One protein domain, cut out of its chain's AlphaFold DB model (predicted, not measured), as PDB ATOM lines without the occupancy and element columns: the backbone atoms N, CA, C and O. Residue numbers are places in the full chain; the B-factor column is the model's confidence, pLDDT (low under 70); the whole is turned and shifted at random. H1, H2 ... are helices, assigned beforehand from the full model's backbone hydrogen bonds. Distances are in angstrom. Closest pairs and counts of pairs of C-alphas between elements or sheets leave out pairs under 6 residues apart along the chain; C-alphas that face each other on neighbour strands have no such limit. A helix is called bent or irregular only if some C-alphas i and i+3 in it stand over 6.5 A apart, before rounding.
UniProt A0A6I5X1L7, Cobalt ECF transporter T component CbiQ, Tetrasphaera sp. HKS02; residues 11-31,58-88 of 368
ATOM      1  N   ALA A  11      52.397   3.038 -16.342       79.56
ATOM      2  CA  ALA A  11      51.624   2.401 -17.401       79.56
ATOM      3  C   ALA A  11      52.131   0.990 -17.750       79.56
ATOM      4  O   ALA A  11      51.335   0.062 -17.780       79.56
ATOM      5  N   VAL A  12      53.437   0.797 -17.965       82.62
ATOM      6  CA  VAL A  12      54.014  -0.520 -18.301       82.62
ATOM      7  C   VAL A  12      53.883  -1.508 -17.140       82.62
ATOM      8  O   VAL A  12      53.482  -2.642 -17.353       82.62
ATOM      9  N   GLY A  13      54.170  -1.090 -15.909       81.31
ATOM     10  CA  GLY A  13      54.029  -1.916 -14.713       81.31
ATOM     11  C   GLY A  13      52.574  -2.286 -14.436       81.31
ATOM     12  O   GLY A  13      52.300  -3.435 -14.106       81.31
ATOM     13  N   LEU A  14      51.637  -1.353 -14.640       84.31
ATOM     14  CA  LEU A  14      50.204  -1.633 -14.562       84.31
ATOM     15  C   LEU A  14      49.782  -2.615 -15.660       84.31
ATOM     16  O   LEU A  14      49.101  -3.585 -15.360       84.31
ATOM     17  N   LEU A  15      50.231  -2.426 -16.904       85.50
ATOM     18  CA  LEU A  15      49.958  -3.353 -18.006       85.50
ATOM     19  C   LEU A  15      50.495  -4.761 -17.722       85.50
ATOM     20  O   LEU A  15      49.778  -5.735 -17.926       85.50
ATOM     21  N   VAL A  16      51.718  -4.876 -17.199       87.38
ATOM     22  CA  VAL A  16      52.311  -6.162 -16.802       87.38
ATOM     23  C   VAL A  16      51.525  -6.794 -15.655       87.38
ATOM     24  O   VAL A  16      51.224  -7.981 -15.714       87.38
ATOM     25  N   ALA A  17      51.139  -6.022 -14.637       83.25
ATOM     26  CA  ALA A  17      50.344  -6.527 -13.520       83.25
ATOM     27  C   ALA A  17      48.948  -6.994 -13.968       83.25
ATOM     28  O   ALA A  17      48.494  -8.050 -13.537       83.25
ATOM     29  N   LEU A  18      48.294  -6.251 -14.866       87.94
ATOM     30  CA  LEU A  18      47.000  -6.620 -15.447       87.94
ATOM     31  C   LEU A  18      47.113  -7.881 -16.309       87.94
ATOM     32  O   LEU A  18      46.256  -8.755 -16.221       87.94
ATOM     33  N   PHE A  19      48.184  -8.013 -17.094       84.19
ATOM     34  CA  PHE A  19      48.449  -9.214 -17.886       84.19
ATOM     35  C   PHE A  19      48.727 -10.435 -16.997       84.19
ATOM     36  O   PHE A  19      48.161 -11.506 -17.211       84.19
ATOM     37  N   LEU A  20      49.542 -10.273 -15.952       83.00
ATOM     38  CA  LEU A  20      49.830 -11.343 -15.000       83.00
ATOM     39  C   LEU A  20      48.572 -11.771 -14.231       83.00
ATOM     40  O   LEU A  20      48.285 -12.962 -14.146       83.00
ATOM     41  N   GLY A  21      47.804 -10.810 -13.710       76.62
ATOM     42  CA  GLY A  21      46.596 -11.071 -12.928       76.62
ATOM     43  C   GLY A  21      45.419 -11.591 -13.755       76.62
ATOM     44  O   GLY A  21      44.670 -12.432 -13.266       76.62
ATOM     45  N   GLY A  22      45.266 -11.123 -14.996       79.25
ATOM     46  CA  GLY A  22      44.145 -11.480 -15.868       79.25
ATOM     47  C   GLY A  22      44.379 -12.691 -16.772       79.25
ATOM     48  O   GLY A  22      43.415 -13.363 -17.128       79.25
ATOM     49  N   VAL A  23      45.630 -12.970 -17.159       79.44
ATOM     50  CA  VAL A  23      45.957 -14.003 -18.163       79.44
ATOM     51  C   VAL A  23      46.866 -15.087 -17.595       79.44
ATOM     52  O   VAL A  23      46.560 -16.270 -17.720       79.44
ATOM     53  N   VAL A  24      47.988 -14.712 -16.971       79.06
ATOM     54  CA  VAL A  24      49.005 -15.689 -16.529       79.06
ATOM     55  C   VAL A  24      48.569 -16.450 -15.275       79.06
ATOM     56  O   VAL A  24      48.875 -17.634 -15.149       79.06
ATOM     57  N   SER A  25      47.807 -15.813 -14.384       72.44
ATOM     58  CA  SER A  25      47.252 -16.419 -13.163       72.44
ATOM     59  C   SER A  25      46.472 -17.713 -13.429       72.44
ATOM     60  O   SER A  25      46.565 -18.655 -12.646       72.44
ATOM     61  N   PHE A  26      45.785 -17.809 -14.571       66.88
ATOM     62  CA  PHE A  26      45.053 -19.008 -14.987       66.88
ATOM     63  C   PHE A  26      45.966 -20.220 -15.216       66.88
ATOM     64  O   PHE A  26      45.587 -21.355 -14.941       66.88
ATOM     65  N   TYR A  27      47.183 -19.989 -15.704       72.38
ATOM     66  CA  TYR A  27      48.146 -21.055 -15.980       72.38
ATOM     67  C   TYR A  27      48.979 -21.438 -14.751       72.38
ATOM     68  O   TYR A  27      49.731 -22.408 -14.812       72.38
ATOM     69  N   ALA A  28      48.840 -20.712 -13.635       68.00
ATOM     70  CA  ALA A  28      49.608 -20.955 -12.419       68.00
ATOM     71  C   ALA A  28      49.140 -22.207 -11.646       68.00
ATOM     72  O   ALA A  28      49.965 -22.863 -11.013       68.00
ATOM     73  N   SER A  29      47.856 -22.591 -11.721       61.22
ATOM     74  CA  SER A  29      47.369 -23.855 -11.144       61.22
ATOM     75  C   SER A  29      46.140 -24.415 -11.864       61.22
ATOM     76  O   SER A  29      45.188 -23.695 -12.137       61.22
ATOM     77  N   ARG A  30      46.124 -25.733 -12.104       57.66
ATOM     78  CA  ARG A  30      45.006 -26.458 -12.749       57.66
ATOM     79  C   ARG A  30      43.853 -26.832 -11.806       57.66
ATOM     80  O   ARG A  30      42.885 -27.431 -12.258       57.66
ATOM     81  N   HIS A  31      43.970 -26.518 -10.520       56.59
ATOM     82  CA  HIS A  31      43.012 -26.905  -9.485       56.59
ATOM     83  C   HIS A  31      42.341 -25.655  -8.901       56.59
ATOM     84  O   HIS A  31      42.998 -24.608  -8.854       56.59
ATOM     85  N   PHE A  58      32.486 -11.494  -6.224       66.81
ATOM     86  CA  PHE A  58      33.837 -12.015  -6.469       66.81
ATOM     87  C   PHE A  58      34.152 -13.281  -5.651       66.81
ATOM     88  O   PHE A  58      35.323 -13.622  -5.455       66.81
ATOM     89  N   ALA A  59      33.126 -13.950  -5.118       65.06
ATOM     90  CA  ALA A  59      33.293 -15.156  -4.317       65.06
ATOM     91  C   ALA A  59      33.990 -16.267  -5.126       65.06
ATOM     92  O   ALA A  59      33.764 -16.422  -6.331       65.06
ATOM     93  N   GLY A  60      34.873 -17.022  -4.466       64.06
ATOM     94  CA  GLY A  60      35.610 -18.121  -5.103       64.06
ATOM     95  C   GLY A  60      36.509 -17.689  -6.267       64.06
ATOM     96  O   GLY A  60      36.680 -18.452  -7.211       64.06
ATOM     97  N   TYR A  61      37.043 -16.459  -6.240       63.22
ATOM     98  CA  TYR A  61      37.855 -15.882  -7.324       63.22
ATOM     99  C   TYR A  61      37.126 -15.784  -8.678       63.22
ATOM    100  O   TYR A  61      37.768 -15.709  -9.725       63.22
ATOM    101  N   SER A  62      35.788 -15.763  -8.672       67.50
ATOM    102  CA  SER A  62      34.955 -15.704  -9.875       67.50
ATOM    103  C   SER A  62      34.001 -14.512  -9.829       67.50
ATOM    104  O   SER A  62      33.529 -14.128  -8.763       67.50
ATOM    105  N   THR A  63      33.692 -13.924 -10.981       73.19
ATOM    106  CA  THR A  63      32.646 -12.909 -11.120       73.19
ATOM    107  C   THR A  63      31.262 -13.534 -11.274       73.19
ATOM    108  O   THR A  63      31.003 -14.284 -12.224       73.19
ATOM    109  N   LYS A  64      30.342 -13.166 -10.383       69.12
ATOM    110  CA  LYS A  64      28.934 -13.582 -10.428       69.12
ATOM    111  C   LYS A  64      28.267 -13.128 -11.737       69.12
ATOM    112  O   LYS A  64      28.313 -11.951 -12.077       69.12
ATOM    113  N   GLY A  65      27.618 -14.057 -12.446       68.38
ATOM    114  CA  GLY A  65      26.874 -13.782 -13.687       68.38
ATOM    115  C   GLY A  65      27.625 -14.068 -14.994       68.38
ATOM    116  O   GLY A  65      27.047 -13.911 -16.064       68.38
ATOM    117  N   ILE A  66      28.881 -14.529 -14.931       72.31
ATOM    118  CA  ILE A  66      29.666 -14.919 -16.111       72.31
ATOM    119  C   ILE A  66      29.847 -16.439 -16.117       72.31
ATOM    120  O   ILE A  66      30.588 -16.982 -15.301       72.31
ATOM    121  N   SER A  67      29.191 -17.126 -17.058       67.44
ATOM    122  CA  SER A  67      29.228 -18.593 -17.198       67.44
ATOM    123  C   SER A  67      30.597 -19.131 -17.632       67.44
ATOM    124  O   SER A  67      30.968 -20.255 -17.299       67.44
ATOM    125  N   ASN A  68      31.390 -18.318 -18.335       77.25
ATOM    126  CA  ASN A  68      32.747 -18.672 -18.737       77.25
ATOM    127  C   ASN A  68      33.730 -18.509 -17.571       77.25
ATOM    128  O   ASN A  68      34.214 -17.408 -17.308       77.25
ATOM    129  N   HIS A  69      34.109 -19.623 -16.940       67.81
ATOM    130  CA  HIS A  69      35.052 -19.659 -15.812       67.81
ATOM    131  C   HIS A  69      36.393 -18.952 -16.109       67.81
ATOM    132  O   HIS A  69      36.984 -18.333 -15.224       67.81
ATOM    133  N   ARG A  70      36.863 -18.991 -17.366       68.25
ATOM    134  CA  ARG A  70      38.096 -18.310 -17.807       68.25
ATOM    135  C   ARG A  70      37.962 -16.788 -17.793       68.25
ATOM    136  O   ARG A  70      38.839 -16.090 -17.298       68.25
ATOM    137  N   LEU A  71      36.849 -16.287 -18.324       73.69
ATOM    138  CA  LEU A  71      36.563 -14.856 -18.384       73.69
ATOM    139  C   LEU A  71      36.291 -14.313 -16.974       73.69
ATOM    140  O   LEU A  71      36.791 -13.261 -16.597       73.69
ATOM    141  N   SER A  72      35.557 -15.093 -16.183       76.62
ATOM    142  CA  SER A  72      35.167 -14.779 -14.814       76.62
ATOM    143  C   SER A  72      36.376 -14.629 -13.876       76.62
ATOM    144  O   SER A  72      36.518 -13.608 -13.203       76.62
ATOM    145  N   GLY A  73      37.316 -15.586 -13.901       73.31
ATOM    146  CA  GLY A  73      38.554 -15.500 -13.116       73.31
ATOM    147  C   GLY A  73      39.498 -14.387 -13.582       73.31
ATOM    148  O   GLY A  73      40.069 -13.668 -12.761       73.31
ATOM    149  N   GLY A  74      39.612 -14.179 -14.900       78.88
ATOM    150  CA  GLY A  74      40.435 -13.106 -15.464       78.88
ATOM    151  C   GLY A  74      39.938 -11.709 -15.077       78.88
ATOM    152  O   GLY A  74      40.734 -10.856 -14.686       78.88
ATOM    153  N   ILE A  75      38.620 -11.481 -15.112       81.38
ATOM    154  CA  ILE A  75      38.012 -10.203 -14.709       81.38
ATOM    155  C   ILE A  75      38.197  -9.961 -13.206       81.38
ATOM    156  O   ILE A  75      38.550  -8.847 -12.813       81.38
ATOM    157  N   ALA A  76      38.027 -10.990 -12.370       79.31
ATOM    158  CA  ALA A  76      38.283 -10.890 -10.934       79.31
ATOM    159  C   ALA A  76      39.753 -10.523 -10.639       79.31
ATOM    160  O   ALA A  76      40.019  -9.631  -9.830       79.31
ATOM    161  N   GLY A  77      40.709 -11.137 -11.349       78.50
ATOM    162  CA  GLY A  77      42.137 -10.824 -11.236       78.50
ATOM    163  C   GLY A  77      42.485  -9.399 -11.681       78.50
ATOM    164  O   GLY A  77      43.189  -8.680 -10.971       78.50
ATOM    165  N   VAL A  78      41.942  -8.951 -12.817       83.69
ATOM    166  CA  VAL A  78      42.105  -7.578 -13.327       83.69
ATOM    167  C   VAL A  78      41.562  -6.549 -12.334       83.69
ATOM    168  O   VAL A  78      42.256  -5.585 -12.005       83.69
ATOM    169  N   LEU A  79      40.356  -6.764 -11.805       83.62
ATOM    170  CA  LEU A  79      39.754  -5.877 -10.808       83.62
ATOM    171  C   LEU A  79      40.562  -5.843  -9.507       83.62
ATOM    172  O   LEU A  79      40.789  -4.760  -8.968       83.62
ATOM    173  N   GLY A  80      41.066  -6.991  -9.045       79.25
ATOM    174  CA  GLY A  80      41.956  -7.064  -7.885       79.25
ATOM    175  C   GLY A  80      43.214  -6.208  -8.056       79.25
ATOM    176  O   GLY A  80      43.552  -5.416  -7.175       79.25
ATOM    177  N   VAL A  81      43.868  -6.289  -9.220       82.25
ATOM    178  CA  VAL A  81      45.049  -5.469  -9.549       82.25
ATOM    179  C   VAL A  81      44.712  -3.976  -9.572       82.25
ATOM    180  O   VAL A  81      45.480  -3.168  -9.045       82.25
ATOM    181  N   VAL A  82      43.561  -3.589 -10.132       85.06
ATOM    182  CA  VAL A  82      43.117  -2.184 -10.170       85.06
ATOM    183  C   VAL A  82      42.851  -1.642  -8.763       85.06
ATOM    184  O   VAL A  82      43.318  -0.549  -8.432       85.06
ATOM    185  N   VAL A  83      42.152  -2.395  -7.909       84.62
ATOM    186  CA  VAL A  83      41.841  -1.992  -6.525       84.62
ATOM    187  C   VAL A  83      43.116  -1.865  -5.690       84.62
ATOM    188  O   VAL A  83      43.341  -0.842  -5.044       84.62
ATOM    189  N   VAL A  84      44.003  -2.861  -5.739       79.81
ATOM    190  CA  VAL A  84      45.267  -2.827  -4.985       79.81
ATOM    191  C   VAL A  84      46.184  -1.716  -5.500       79.81
ATOM    192  O   VAL A  84      46.772  -0.982  -4.705       79.81
ATOM    193  N   GLY A  85      46.279  -1.545  -6.820       81.69
ATOM    194  CA  GLY A  85      47.090  -0.500  -7.440       81.69
ATOM    195  C   GLY A  85      46.613   0.912  -7.094       81.69
ATOM    196  O   GLY A  85      47.434   1.789  -6.820       81.69
ATOM    197  N   SER A  86      45.298   1.133  -7.047       82.12
ATOM    198  CA  SER A  86      44.712   2.428  -6.676       82.12
ATOM    199  C   SER A  86      44.877   2.739  -5.187       82.12
ATOM    200  O   SER A  86      45.304   3.845  -4.850       82.12
ATOM    201  N   LEU A  87      44.657   1.765  -4.298       81.75
ATOM    202  CA  LEU A  87      44.898   1.920  -2.858       81.75
ATOM    203  C   LEU A  87      46.381   2.159  -2.543       81.75
ATOM    204  O   LEU A  87      46.727   3.121  -1.854       81.75
ATOM    205  N   GLY A  88      47.273   1.326  -3.088       77.25
ATOM    206  CA  GLY A  88      48.718   1.455  -2.895       77.25
ATOM    207  C   GLY A  88      49.273   2.756  -3.481       77.25
ATOM    208  O   GLY A  88      50.063   3.446  -2.835       77.25
TER     209      GLY A  88
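Overview. This is residues 11 to 31 and 58 to 88 of the 368 residues of the protein "Cobalt ECF transporter T component CbiQ" of Tetrasphaera sp. HKS02 (UniProt A0A6I5X1L7). Two helices, H1 then H2, run side by side in opposite ways and cross as a narrow X, with residues 58 to 68, a short unnamed helical run at 59 to 61 and then a loop at 62 to 68, leading into H2. The printed part has 52 residues with two named helices and no named strand, class all helix. It is compact, with a radius of gyration of the C-alphas of 11.1 A and spans of 30 by 21 by 14 A.

Arrangement. H1, residues 11 to 28, and H2, residues 69 to 88, touch, the closest C-alphas being those of Gly 22 and Gly 74, 4.1 A apart. They run opposite ways at a tilt of 38 degrees, only just steep. H1 has a kink of 39 degrees near residue 22; it is neither bent nor irregular, but only just: C-alphas 22 and 25 are 6.4 A apart. Every O i to N i+4 pair is within hydrogen-bond range in H2, and 11 of 14 in H1.

Along the chain. H1 begins at C-alpha 11, (51.624, 2.401, -17.401), and is 24.0 A long. H2, 28.3 A long, ends at C-alpha 88, (48.718, 1.455, -2.895).

Size, cuts and confidence. The C-alphas farthest apart, of Ala 11 and His 31, are 31.6 A apart. Residues 32 to 57, in the link across the cut, are not printed; C-alphas 31 and 58 are 17.7 A apart. Mean pLDDT of the printed part is 75.8, with 15 residues under 70, among them 28 to 31 and 58 to 62.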